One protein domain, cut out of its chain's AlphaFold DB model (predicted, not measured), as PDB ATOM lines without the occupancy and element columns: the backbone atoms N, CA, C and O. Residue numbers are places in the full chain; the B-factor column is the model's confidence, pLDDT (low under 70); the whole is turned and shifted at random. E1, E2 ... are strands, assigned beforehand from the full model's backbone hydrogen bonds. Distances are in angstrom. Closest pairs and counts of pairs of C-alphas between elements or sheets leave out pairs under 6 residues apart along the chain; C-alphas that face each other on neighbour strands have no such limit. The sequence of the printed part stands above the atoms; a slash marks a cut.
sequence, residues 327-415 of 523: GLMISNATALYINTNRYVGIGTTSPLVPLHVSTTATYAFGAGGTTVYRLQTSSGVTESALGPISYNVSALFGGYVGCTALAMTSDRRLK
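Overview. This is residues 327 to 415 of the 523 residues of the protein "Peptidase S74 domain-containing protein" of Phytophthora cactorum (UniProt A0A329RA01). With little regular structure, a small four-strand sheet and a two-strand hairpin with a long loop lie end to end, and residues 397 to 408 stick out. The printed part has 89 residues, no named helix and strands E1 to E6, with 26 residues, class all strand. Sheet E1, E2, E3, E4 is mixed; E5 and E6 are antiparallel. The whole is loose, radius of gyration of the C-alphas 16.6 A, spanning 45 by 34 by 27 A.

Along the chain. From first to last C-alpha, E2, residues 333 to 338, measures 13.9 A; E1, 327 to 330, from (21.208, 14.361, 143.172), 10.3 A; E3, 344 to 346, 6.6 A; E4, 355 to 357, 6.5 A; E5, 361 to 365, 12.4 A; E6, 389 to 393, to (18.269, 23.950, 122.801), 11.9 A.

Arrangement. E1, E2, E3 form a meander, successive antiparallel neighbours in hairpins: N 328 and O 336 are 2.8 A apart, N 337 and O 345 2.9 A. E3 and E4 are parallel, N 346 to O 356 2.9 A. E4 and E5 are apart. In hairpin E5 and E6, N 363 and O 391 are 2.8 A apart.

Size, cuts and confidence. The C-alphas of Thr 340 and Leu 386, the two farthest apart, are 46.8 A apart. The printed part has no cut. The link E5 to E6 is long. pLDDT is under 70 at residues 366 to 389 and 400.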
ATOM      1  N   GLY A 327      21.002  14.558 144.605       94.06
ATOM      2  CA  GLY A 327      21.208  14.361 143.172       94.06
ATOM      3  C   GLY A 327      20.688  13.030 142.647       94.06
ATOM      4  O   GLY A 327      20.636  12.037 143.367       94.06
ATOM      5  N   LEU A 328      20.333  13.033 141.365       94.50
ATOM      6  CA  LEU A 328      20.014  11.860 140.558       94.50
ATOM      7  C   LEU A 328      21.106  11.695 139.500       94.50
ATOM      8  O   LEU A 328      21.555  12.684 138.916       94.50
ATOM      9  N   MET A 329      21.538  10.461 139.253       91.19
ATOM     10  CA  MET A 329      22.704  10.164 138.420       91.19
ATOM     11  C   MET A 329      22.400   9.167 137.306       91.19
ATOM     12  O   MET A 329      21.511   8.329 137.432       91.19
ATOM     13  N   ILE A 330      23.175   9.256 136.228       90.12
ATOM     14  CA  ILE A 330      23.206   8.317 135.104       90.12
ATOM     15  C   ILE A 330      24.682   8.103 134.752       90.12
ATOM     16  O   ILE A 330      25.450   9.061 134.719       90.12
ATOM     17  N   SER A 331      25.098   6.857 134.499       89.38
ATOM     18  CA  SER A 331      26.485   6.530 134.116       89.38
ATOM     19  C   SER A 331      27.552   7.100 135.072       89.38
ATOM     20  O   SER A 331      28.565   7.645 134.634       89.38
ATOM     21  N   ASN A 332      27.332   7.015 136.387       84.25
ATOM     22  CA  ASN A 332      28.246   7.568 137.397       84.25
ATOM     23  C   ASN A 332      28.438   9.099 137.356       84.25
ATOM     24  O   ASN A 332      29.365   9.614 137.976       84.25
ATOM     25  N   ALA A 333      27.542   9.840 136.696       85.38
ATOM     26  CA  ALA A 333      27.540  11.300 136.663       85.38
ATOM     27  C   ALA A 333      26.169  11.867 137.059       85.38
ATOM     28  O   ALA A 333      25.126  11.280 136.771       85.38
ATOM     29  N   THR A 334      26.146  13.019 137.725       89.81
ATOM     30  CA  THR A 334      24.895  13.668 138.139       89.81
ATOM     31  C   THR A 334      24.149  14.260 136.941       89.81
ATOM     32  O   THR A 334      24.688  15.098 136.224       89.81
ATOM     33  N   ALA A 335      22.888  13.864 136.760       94.31
ATOM     34  CA  ALA A 335      21.994  14.380 135.724       94.31
ATOM     35  C   ALA A 335      21.115  15.531 136.244       94.31
ATOM     36  O   ALA A 335      21.017  16.575 135.599       94.31
ATOM     37  N   LEU A 336      20.524  15.365 137.434       97.00
ATOM     38  CA  LEU A 336      19.742  16.389 138.133       97.00
ATOM     39  C   LEU A 336      20.317  16.595 139.530       97.00
ATOM     40  O   LEU A 336      20.564  15.626 140.245       97.00
ATOM     41  N   TYR A 337      20.533  17.846 139.917       96.38
ATOM     42  CA  TYR A 337      21.223  18.198 141.151       96.38
ATOM     43  C   TYR A 337      20.535  19.354 141.864       96.38
ATOM     44  O   TYR A 337      20.196  20.353 141.241       96.38
ATOM     45  N   ILE A 338      20.385  19.251 143.177       97.62
ATOM     46  CA  ILE A 338      19.941  20.341 144.039       97.62
ATOM     47  C   ILE A 338      21.112  20.705 144.944       97.62
ATOM     48  O   ILE A 338      21.549  19.888 145.756       97.62
ATOM     49  N   ASN A 339      21.640  21.921 144.785       96.12
ATOM     50  CA  ASN A 339      22.774  22.386 145.586       96.12
ATOM     51  C   ASN A 339      22.343  22.831 146.999       96.12
ATOM     52  O   ASN A 339      21.163  22.858 147.345       96.12
ATOM     53  N   THR A 340      23.311  23.250 147.814       96.44
ATOM     54  CA  THR A 340      23.076  23.727 149.188       96.44
ATOM     55  C   THR A 340      22.220  25.001 149.261       96.44
ATOM     56  O   THR A 340      21.573  25.249 150.275       96.44
ATOM     57  N   ASN A 341      22.164  25.786 148.176       95.81
ATOM     58  CA  ASN A 341      21.301  26.966 148.030       95.81
ATOM     59  C   ASN A 341      19.896  26.620 147.509       95.81
ATOM     60  O   ASN A 341      19.090  27.522 147.288       95.81
ATOM     61  N   ARG A 342      19.586  25.325 147.341       96.00
ATOM     62  CA  ARG A 342      18.309  24.796 146.830       96.00
ATOM     63  C   ARG A 342      18.053  25.122 145.356       96.00
ATOM     64  O   ARG A 342      16.908  25.135 144.915       96.00
ATOM     65  N   TYR A 343      19.108  25.389 144.594       97.81
ATOM     66  CA  TYR A 343      19.019  25.618 143.156       97.81
ATOM     67  C   TYR A 343      19.089  24.294 142.406       97.81
ATOM     68  O   TYR A 343      19.908  23.436 142.741       97.81
ATOM     69  N   VAL A 344      18.249  24.157 141.383       98.06
ATOM     70  CA  VAL A 344      18.160  22.977 140.526       98.06
ATOM     71  C   VAL A 344      19.106  23.144 139.340       98.06
ATOM     72  O   VAL A 344      18.951  24.041 138.511       98.06
ATOM     73  N   GLY A 345      20.098  22.267 139.260       97.00
ATOM     74  CA  GLY A 345      20.971  22.085 138.112       97.00
ATOM     75  C   GLY A 345      20.519  20.896 137.271       97.00
ATOM     76  O   GLY A 345      20.298  19.809 137.804       97.00
ATOM     77  N   ILE A 346      20.418  21.089 135.957       96.06
ATOM     78  CA  ILE A 346      20.281  20.002 134.980       96.06
ATOM     79  C   ILE A 346      21.581  19.954 134.175       96.06
ATOM     80  O   ILE A 346      21.954  20.934 133.522       96.06
ATOM     81  N   GLY A 347      22.302  18.835 134.288       93.38
ATOM     82  CA  GLY A 347      23.624  18.648 133.687       93.38
ATOM     83  C   GLY A 347      24.747  19.482 134.319       93.38
ATOM     84  O   GLY A 347      25.774  19.709 133.687       93.38
ATOM     85  N   THR A 348      24.560  19.975 135.547       94.38
ATOM     86  CA  THR A 348      25.581  20.715 136.308       94.38
ATOM     87  C   THR A 348      25.409  20.508 137.811       94.38
ATOM     88  O   THR A 348      24.289  20.503 138.322       94.38
ATOM     89  N   THR A 349      26.522  20.378 138.536       95.19
ATOM     90  CA  THR A 349      26.565  20.317 140.010       95.19
ATOM     91  C   THR A 349      26.815  21.685 140.654       95.19
ATOM     92  O   THR A 349      26.882  21.809 141.877       95.19
ATOM     93  N   SER A 350      26.952  22.743 139.853       95.62
ATOM     94  CA  SER A 350      27.171  24.115 140.328       95.62
ATOM     95  C   SER A 350      26.156  25.077 139.698       95.62
ATOM     96  O   SER A 350      26.528  25.962 138.925       95.62
ATOM     97  N   PRO A 351      24.850  24.911 139.984       97.56
ATOM     98  CA  PRO A 351      23.839  25.835 139.491       97.56
ATOM     99  C   PRO A 351      24.074  27.245 140.060       97.56
ATOM    100  O   PRO A 351      24.197  27.418 141.273       97.56
ATOM    101  N   LEU A 352      24.150  28.243 139.170       97.00
ATOM    102  CA  LEU A 352      24.427  29.651 139.508       97.00
ATOM    103  C   LEU A 352      23.154  30.446 139.827       97.00
ATOM    104  O   LEU A 352      23.210  31.516 140.422       97.00
ATOM    105  N   VAL A 353      22.009  29.915 139.411       95.75
ATOM    106  CA  VAL A 353      20.675  30.512 139.520       95.75
ATOM    107  C   VAL A 353      19.672  29.411 139.891       95.75
ATOM    108  O   VAL A 353      20.000  28.237 139.698       95.75
ATOM    109  N   PRO A 354      18.462  29.745 140.393       97.44
ATOM    110  CA  PRO A 354      17.495  28.760 140.889       97.44
ATOM    111  C   PRO A 354      17.191  27.592 139.948       97.44
ATOM    112  O   PRO A 354      16.993  26.477 140.423       97.44
ATOM    113  N   LEU A 355      17.198  27.832 138.636       96.12
ATOM    114  CA  LEU A 355      17.167  26.795 137.611       96.12
ATOM    115  C   LEU A 355      18.300  27.051 136.613       96.12
ATOM    116  O   LEU A 355      18.246  28.017 135.854       96.12
ATOM    117  N   HIS A 356      19.320  26.193 136.609       97.12
ATOM    118  CA  HIS A 356      20.441  26.260 135.673       97.12
ATOM    119  C   HIS A 356      20.478  24.988 134.820       97.12
ATOM    120  O   HIS A 356      20.821  23.911 135.305       97.12
ATOM    121  N   VAL A 357      20.144  25.115 133.537       95.81
ATOM    122  CA  VAL A 357      20.271  24.028 132.559       95.81
ATOM    123  C   VAL A 357      21.544  24.251 131.753       95.81
ATOM    124  O   VAL A 357      21.605  25.179 130.952       95.81
ATOM    125  N   SER A 358      22.571  23.435 131.997       93.00
ATOM    126  CA  SER A 358      23.881  23.581 131.340       93.00
ATOM    127  C   SER A 358      24.009  22.741 130.070       93.00
ATOM    128  O   SER A 358      24.910  22.968 129.265       93.00
ATOM    129  N   THR A 359      23.144  21.745 129.902       89.31
ATOM    130  CA  THR A 359      23.134  20.868 128.733       89.31
ATOM    131  C   THR A 359      22.262  21.440 127.625       89.31
ATOM    132  O   THR A 359      21.270  22.126 127.873       89.31
ATOM    133  N   THR A 360      22.608  21.103 126.389       87.56
ATOM    134  CA  THR A 360      21.780  21.348 125.209       87.56
ATOM    135  C   THR A 360      21.589  20.050 124.443       87.56
ATOM    136  O   THR A 360      22.524  19.255 124.359       87.56
ATOM    137  N   ALA A 361      20.423  19.865 123.839       86.81
ATOM    138  CA  ALA A 361      20.166  18.792 122.887       86.81
ATOM    139  C   ALA A 361      19.837  19.382 121.516       86.81
ATOM    140  O   ALA A 361      19.244  20.458 121.425       86.81
ATOM    141  N   THR A 362      20.212  18.675 120.451       85.88
ATOM    142  CA  THR A 362      19.820  19.054 119.096       85.88
ATOM    143  C   THR A 362      18.332  18.782 118.905       85.88
ATOM    144  O   THR A 362      17.882  17.645 119.021       85.88
ATOM    145  N   TYR A 363      17.573  19.829 118.603       80.94
ATOM    146  CA  TYR A 363      16.156  19.773 118.285       80.94
ATOM    147  C   TYR A 363      15.930  20.299 116.869       80.94
ATOM    148  O   TYR A 363      16.393  21.390 116.530       80.94
ATOM    149  N   ALA A 364      15.226  19.514 116.054       80.06
ATOM    150  CA  ALA A 364      14.854  19.883 114.695       80.06
ATOM    151  C   ALA A 364      13.488  20.579 114.699       80.06
ATOM    152  O   ALA A 364      12.450  19.949 114.906       80.06
ATOM    153  N   PHE A 365      13.484  21.885 114.452       72.56
ATOM    154  CA  PHE A 365      12.259  22.642 114.216       72.56
ATOM    155  C   PHE A 365      11.708  22.294 112.826       72.56
ATOM    156  O   PHE A 365      12.470  22.291 111.864       72.56
ATOM    157  N   GLY A 366      10.404  22.008 112.712       67.00
ATOM    158  CA  GLY A 366       9.759  21.679 111.428       67.00
ATOM    159  C   GLY A 366       9.953  20.233 110.947       67.00
ATOM    160  O   GLY A 366       9.866  19.958 109.752       67.00
ATOM    161  N   ALA A 367      10.246  19.285 111.845       61.62
ATOM    162  CA  ALA A 367      10.315  17.865 111.498       61.62
ATOM    163  C   ALA A 367       8.939  17.352 111.010       61.62
ATOM    164  O   ALA A 367       8.056  17.096 111.821       61.62
ATOM    165  N   GLY A 368       8.759  17.230 109.687       59.19
ATOM    166  CA  GLY A 368       7.509  16.773 109.055       59.19
ATOM    167  C   GLY A 368       7.093  17.515 107.774       59.19
ATOM    168  O   GLY A 368       6.213  17.034 107.070       59.19
ATOM    169  N   GLY A 369       7.725  18.642 107.426       56.81
ATOM    170  CA  GLY A 369       7.375  19.422 106.230       56.81
ATOM    171  C   GLY A 369       8.014  20.813 106.222       56.81
ATOM    172  O   GLY A 369       8.625  21.226 107.202       56.81
ATOM    173  N   THR A 370       7.936  21.528 105.096       46.19
ATOM    174  CA  THR A 370       8.630  22.808 104.862       46.19
ATOM    175  C   THR A 370       8.109  23.931 105.759       46.19
ATOM    176  O   THR A 370       7.148  24.605 105.409       46.19
ATOM    177  N   THR A 371       8.776  24.169 106.889       52.53
ATOM    178  CA  THR A 371       8.551  25.343 107.744       52.53
ATOM    179  C   THR A 371       9.734  26.306 107.624       52.53
ATOM    180  O   THR A 371      10.854  25.963 107.998       52.53
ATOM    181  N   VAL A 372       9.515  27.523 107.122       50.75
ATOM    182  CA  VAL A 372      10.522  28.598 107.148       50.75
ATOM    183  C   VAL A 372      10.561  29.230 108.542       50.75
ATOM    184  O   VAL A 372       9.796  30.139 108.849       50.75
ATOM    185  N   TYR A 373      11.481  28.777 109.391       54.16
ATOM    186  CA  TYR A 373      11.788  29.455 110.651       54.16
ATOM    187  C   TYR A 373      12.809  30.569 110.417       54.16
ATOM    188  O   TYR A 373      13.912  30.308 109.949       54.16
ATOM    189  N   ARG A 374      12.482  31.811 110.795       54.44
ATOM    190  CA  ARG A 374      13.477  32.883 110.968       54.44
ATOM    191  C   ARG A 374      13.869  32.965 112.434       54.44
ATOM    192  O   ARG A 374      13.313  33.753 113.195       54.44
ATOM    193  N   LEU A 375      14.826  32.136 112.828       56.62
ATOM    194  CA  LEU A 375      15.418  32.187 114.161       56.62
ATOM    195  C   LEU A 375      16.757  32.914 114.073       56.62
ATOM    196  O   LEU A 375      17.596  32.608 113.225       56.62
ATOM    197  N   GLN A 376      16.959  33.903 114.941       57.12
ATOM    198  CA  GLN A 376      18.281  34.484 115.122       57.12
ATOM    199  C   GLN A 376      19.114  33.490 115.931       57.12
ATOM    200  O   GLN A 376      18.803  33.203 117.086       57.12
ATOM    201  N   THR A 377      20.148  32.931 115.310       56.16
ATOM    202  CA  THR A 377      21.026  31.953 115.962       56.16
ATOM    203  C   THR A 377      21.918  32.616 117.013       56.16
ATOM    204  O   THR A 377      22.088  33.838 117.031       56.16
ATOM    205  N   SER A 378      22.570  31.809 117.855       53.03
ATOM    206  CA  SER A 378      23.612  32.272 118.787       53.03
ATOM    207  C   SER A 378      24.793  32.969 118.091       53.03
ATOM    208  O   SER A 378      25.513  33.735 118.725       53.03
ATOM    209  N   SER A 379      24.965  32.752 116.782       52.06
ATOM    210  CA  SER A 379      25.955  33.431 115.939       52.06
ATOM    211  C   SER A 379      25.457  34.754 115.330       52.06
ATOM    212  O   SER A 379      26.199  35.429 114.621       52.06
ATOM    213  N   GLY A 380      24.202  35.140 115.587       52.19
ATOM    214  CA  GLY A 380      23.586  36.356 115.050       52.19
ATOM    215  C   GLY A 380      23.120  36.246 113.594       52.19
ATOM    216  O   GLY A 380      22.578  37.214 113.060       52.19
ATOM    217  N   VAL A 381      23.288  35.086 112.956       52.44
ATOM    218  CA  VAL A 381      22.799  34.816 111.598       52.44
ATOM    219  C   VAL A 381      21.309  34.481 111.668       52.44
ATOM    220  O   VAL A 381      20.904  33.626 112.454       52.44
ATOM    221  N   THR A 382      20.483  35.177 110.879       54.28
ATOM    222  CA  THR A 382      19.108  34.740 110.591       54.28
ATOM    223  C   THR A 382      19.211  33.688 109.502       54.28
ATOM    224  O   THR A 382      19.439  34.032 108.342       54.28
ATOM    225  N   GLU A 383      19.107  32.420 109.873       54.28
ATOM    226  CA  GLU A 383      19.044  31.345 108.890       54.28
ATOM    227  C   GLU A 383      17.581  31.101 108.539       54.28
ATOM    228  O   GLU A 383      16.716  31.053 109.408       54.28
ATOM    229  N   SER A 384      17.315  31.028 107.242       54.41
ATOM    230  CA  SER A 384      16.021  30.709 106.658       54.41
ATOM    231  C   SER A 384      16.273  29.489 105.791       54.41
ATOM    232  O   SER A 384      16.999  29.600 104.806       54.41
ATOM    233  N   ALA A 385      15.727  28.336 106.158       54.12
ATOM    234  CA  ALA A 385      15.881  27.115 105.377       54.12
ATOM    235  C   ALA A 385      14.514  26.541 104.993       54.12
ATOM    236  O   ALA A 385      13.528  26.708 105.709       54.12
ATOM    237  N   LEU A 386      14.480  25.870 103.843       55.38
ATOM    238  CA  LEU A 386      13.368  25.034 103.405       55.38
ATOM    239  C   LEU A 386      13.612  23.620 103.946       55.38
ATOM    240  O   LEU A 386      14.404  22.872 103.377       55.38
ATOM    241  N   GLY A 387      12.971  23.276 105.064       62.16
ATOM    242  CA  GLY A 387      13.081  21.960 105.705       62.16
ATOM    243  C   GLY A 387      13.466  22.037 107.186       62.16
ATOM    244  O   GLY A 387      13.651  23.138 107.707       62.16
ATOM    245  N   PRO A 388      13.569  20.887 107.880       67.38
ATOM    246  CA  PRO A 388      13.843  20.867 109.310       67.38
ATOM    247  C   PRO A 388      15.180  21.539 109.637       67.38
ATOM    248  O   PRO A 388      16.205  21.199 109.046       67.38
ATOM    249  N   ILE A 389      15.181  22.468 110.596       69.69
ATOM    250  CA  ILE A 389      16.402  23.154 111.043       69.69
ATOM    251  C   ILE A 389      16.757  22.694 112.450       69.69
ATOM    252  O   ILE A 389      15.955  22.821 113.377       69.69
ATOM    253  N   SER A 390      17.970  22.172 112.607       77.12
ATOM    254  CA  SER A 390      18.462  21.594 113.857       77.12
ATOM    255  C   SER A 390      19.269  22.601 114.669       77.12
ATOM    256  O   SER A 390      20.297  23.089 114.208       77.12
ATOM    257  N   TYR A 391      18.849  22.853 115.908       76.56
ATOM    258  CA  TYR A 391      19.576  23.707 116.848       76.56
ATOM    259  C   TYR A 391      19.747  23.054 118.205       76.56
ATOM    260  O   TYR A 391      18.916  22.272 118.653       76.56
ATOM    261  N   ASN A 392      20.814  23.444 118.893       82.75
ATOM    262  CA  ASN A 392      21.030  23.074 120.279       82.75
ATOM    263  C   ASN A 392      20.149  23.938 121.187       82.75
ATOM    264  O   ASN A 392      20.350  25.148 121.285       82.75
ATOM    265  N   VAL A 393      19.181  23.309 121.849       85.25
ATOM    266  CA  VAL A 393      18.269  23.950 122.801       85.25
ATOM    267  C   VAL A 393      18.475  23.372 124.197       85.25
ATOM    268  O   VAL A 393      18.713  22.175 124.353       85.25
ATOM    269  N   SER A 394      18.389  24.223 125.220       89.19
ATOM    270  CA  SER A 394      18.449  23.792 126.627       89.19
ATOM    271  C   SER A 394      17.074  23.462 127.209       89.19
ATOM    272  O   SER A 394      16.985  22.677 128.144       89.19
ATOM    273  N   ALA A 395      15.999  24.045 126.675       87.94
ATOM    274  CA  ALA A 395      14.633  23.789 127.121       87.94
ATOM    275  C   ALA A 395      13.632  23.997 125.974       87.94
ATOM    276  O   ALA A 395      13.843  24.853 125.114       87.94
ATOM    277  N   LEU A 396      12.539  23.231 125.995       84.38
ATOM    278  CA  LEU A 396      11.394  23.356 125.093       84.38
ATOM    279  C   LEU A 396      10.137  23.583 125.943       84.38
ATOM    280  O   LEU A 396       9.871  22.808 126.862       84.38
ATOM    281  N   PHE A 397       9.369  24.629 125.640       82.75
ATOM    282  CA  PHE A 397       8.137  24.970 126.354       82.75
ATOM    283  C   PHE A 397       6.955  24.897 125.385       82.75
ATOM    284  O   PHE A 397       6.971  25.556 124.350       82.75
ATOM    285  N   GLY A 398       5.926  24.112 125.717       76.31
ATOM    286  CA  GLY A 398       4.708  23.974 124.901       76.31
ATOM    287  C   GLY A 398       3.673  25.091 125.097       76.31
ATOM    288  O   GLY A 398       2.544  24.952 124.648       76.31
ATOM    289  N   GLY A 399       4.023  26.167 125.808       75.75
ATOM    290  CA  GLY A 399       3.126  27.272 126.147       75.75
ATOM    291  C   GLY A 399       3.884  28.574 126.403       75.75
ATOM    292  O   GLY A 399       5.091  28.659 126.166       75.75
ATOM    293  N   TYR A 400       3.177  29.600 126.886       68.69
ATOM    294  CA  TYR A 400       3.770  30.919 127.117       68.69
ATOM    295  C   TYR A 400       4.876  30.894 128.179       68.69
ATOM    296  O   TYR A 400       4.726  30.308 129.250       68.69
ATOM    297  N   VAL A 401       5.962  31.616 127.899       83.31
ATOM    298  CA  VAL A 401       7.019  31.903 128.872       83.31
ATOM    299  C   VAL A 401       6.775  33.293 129.452       83.31
ATOM    300  O   VAL A 401       6.996  34.304 128.787       83.31
ATOM    301  N   GLY A 402       6.319  33.347 130.703       82.69
ATOM    302  CA  GLY A 402       6.223  34.595 131.456       82.69
ATOM    303  C   GLY A 402       7.589  35.002 132.005       82.69
ATOM    304  O   GLY A 402       8.203  34.253 132.760       82.69
ATOM    305  N   CYS A 403       8.073  36.189 131.645       82.50
ATOM    306  CA  CYS A 403       9.286  36.770 132.220       82.50
ATOM    307  C   CYS A 403       9.170  38.297 132.285       82.50
ATOM    308  O   CYS A 403       8.486  38.909 131.470       82.50
ATOM    309  N   THR A 404       9.831  38.917 133.264       85.19
ATOM    310  CA  THR A 404       9.816  40.381 133.425       85.19
ATOM    311  C   THR A 404      10.607  41.086 132.324       85.19
ATOM    312  O   THR A 404      10.243  42.180 131.905       85.19
ATOM    313  N   ALA A 405      11.696  40.475 131.861       78.12
ATOM    314  CA  ALA A 405      12.546  41.027 130.819       78.12
ATOM    315  C   ALA A 405      13.245  39.909 130.044       78.12
ATOM    316  O   ALA A 405      13.610  38.875 130.607       78.12
ATOM    317  N   LEU A 406      13.479  40.163 128.757       78.56
ATOM    318  CA  LEU A 406      14.266  39.314 127.873       78.56
ATOM    319  C   LEU A 406      15.523  40.081 127.449       78.56
ATOM    320  O   LEU A 406      15.426  41.157 126.863       78.56
ATOM    321  N   ALA A 407      16.701  39.526 127.728       76.50
ATOM    322  CA  ALA A 407      17.959  40.095 127.259       76.50
ATOM    323  C   ALA A 407      18.243  39.627 125.824       76.50
ATOM    324  O   ALA A 407      18.296  38.428 125.554       76.50
ATOM    325  N   MET A 408      18.451  40.573 124.904       76.56
ATOM    326  CA  MET A 408      18.849  40.289 123.521       76.56
ATOM    327  C   MET A 408      20.280  40.769 123.284       76.56
ATOM    328  O   MET A 408      20.597  41.941 123.485       76.56
ATOM    329  N   THR A 409      21.156  39.868 122.838       76.38
ATOM    330  CA  THR A 409      22.564  40.198 122.582       76.38
ATOM    331  C   THR A 409      22.701  40.975 121.274       76.38
ATOM    332  O   THR A 409      22.252  40.526 120.223       76.38
ATOM    333  N   SER A 410      23.352  42.139 121.322       80.56
ATOM    334  CA  SER A 410      23.527  43.031 120.166       80.56
ATOM    335  C   SER A 410      24.945  43.617 120.113       80.56
ATOM    336  O   SER A 410      25.137  44.817 119.933       80.56
ATOM    337  N   ASP A 411      25.968  42.774 120.276       83.38
ATOM    338  CA  ASP A 411      27.373  43.203 120.278       83.38
ATOM    339  C   ASP A 411      27.876  43.515 118.856       83.38
ATOM    340  O   ASP A 411      27.675  42.734 117.923       83.38
ATOM    341  N   ARG A 412      28.562  44.653 118.680       86.94
ATOM    342  CA  ARG A 412      29.124  45.074 117.385       86.94
ATOM    343  C   ARG A 412      30.140  44.077 116.818       86.94
ATOM    344  O   ARG A 412      30.268  43.973 115.606       86.94
ATOM    345  N   ARG A 413      30.868  43.361 117.682       85.19
ATOM    346  CA  ARG A 413      31.932  42.413 117.304       85.19
ATOM    347  C   ARG A 413      31.378  41.147 116.654       85.19
ATOM    348  O   ARG A 413      32.116  40.448 115.975       85.19
ATOM    349  N   LEU A 414      30.088  40.877 116.852       78.56
ATOM    350  CA  LEU A 414      29.372  39.743 116.269       78.56
ATOM    351  C   LEU A 414      28.668  40.112 114.952       78.56
ATOM    352  O   LEU A 414      27.855  39.344 114.448       78.56
ATOM    353  N   LYS A 415      28.932  41.303 114.397       82.56
ATOM    354  CA  LYS A 415      28.252  41.835 113.209       82.56
ATOM    355  C   LYS A 415      29.261  42.185 112.116       82.56
ATOM    356  O   LYS A 415      30.386  42.588 112.395       82.56
TER     357      LYS A 415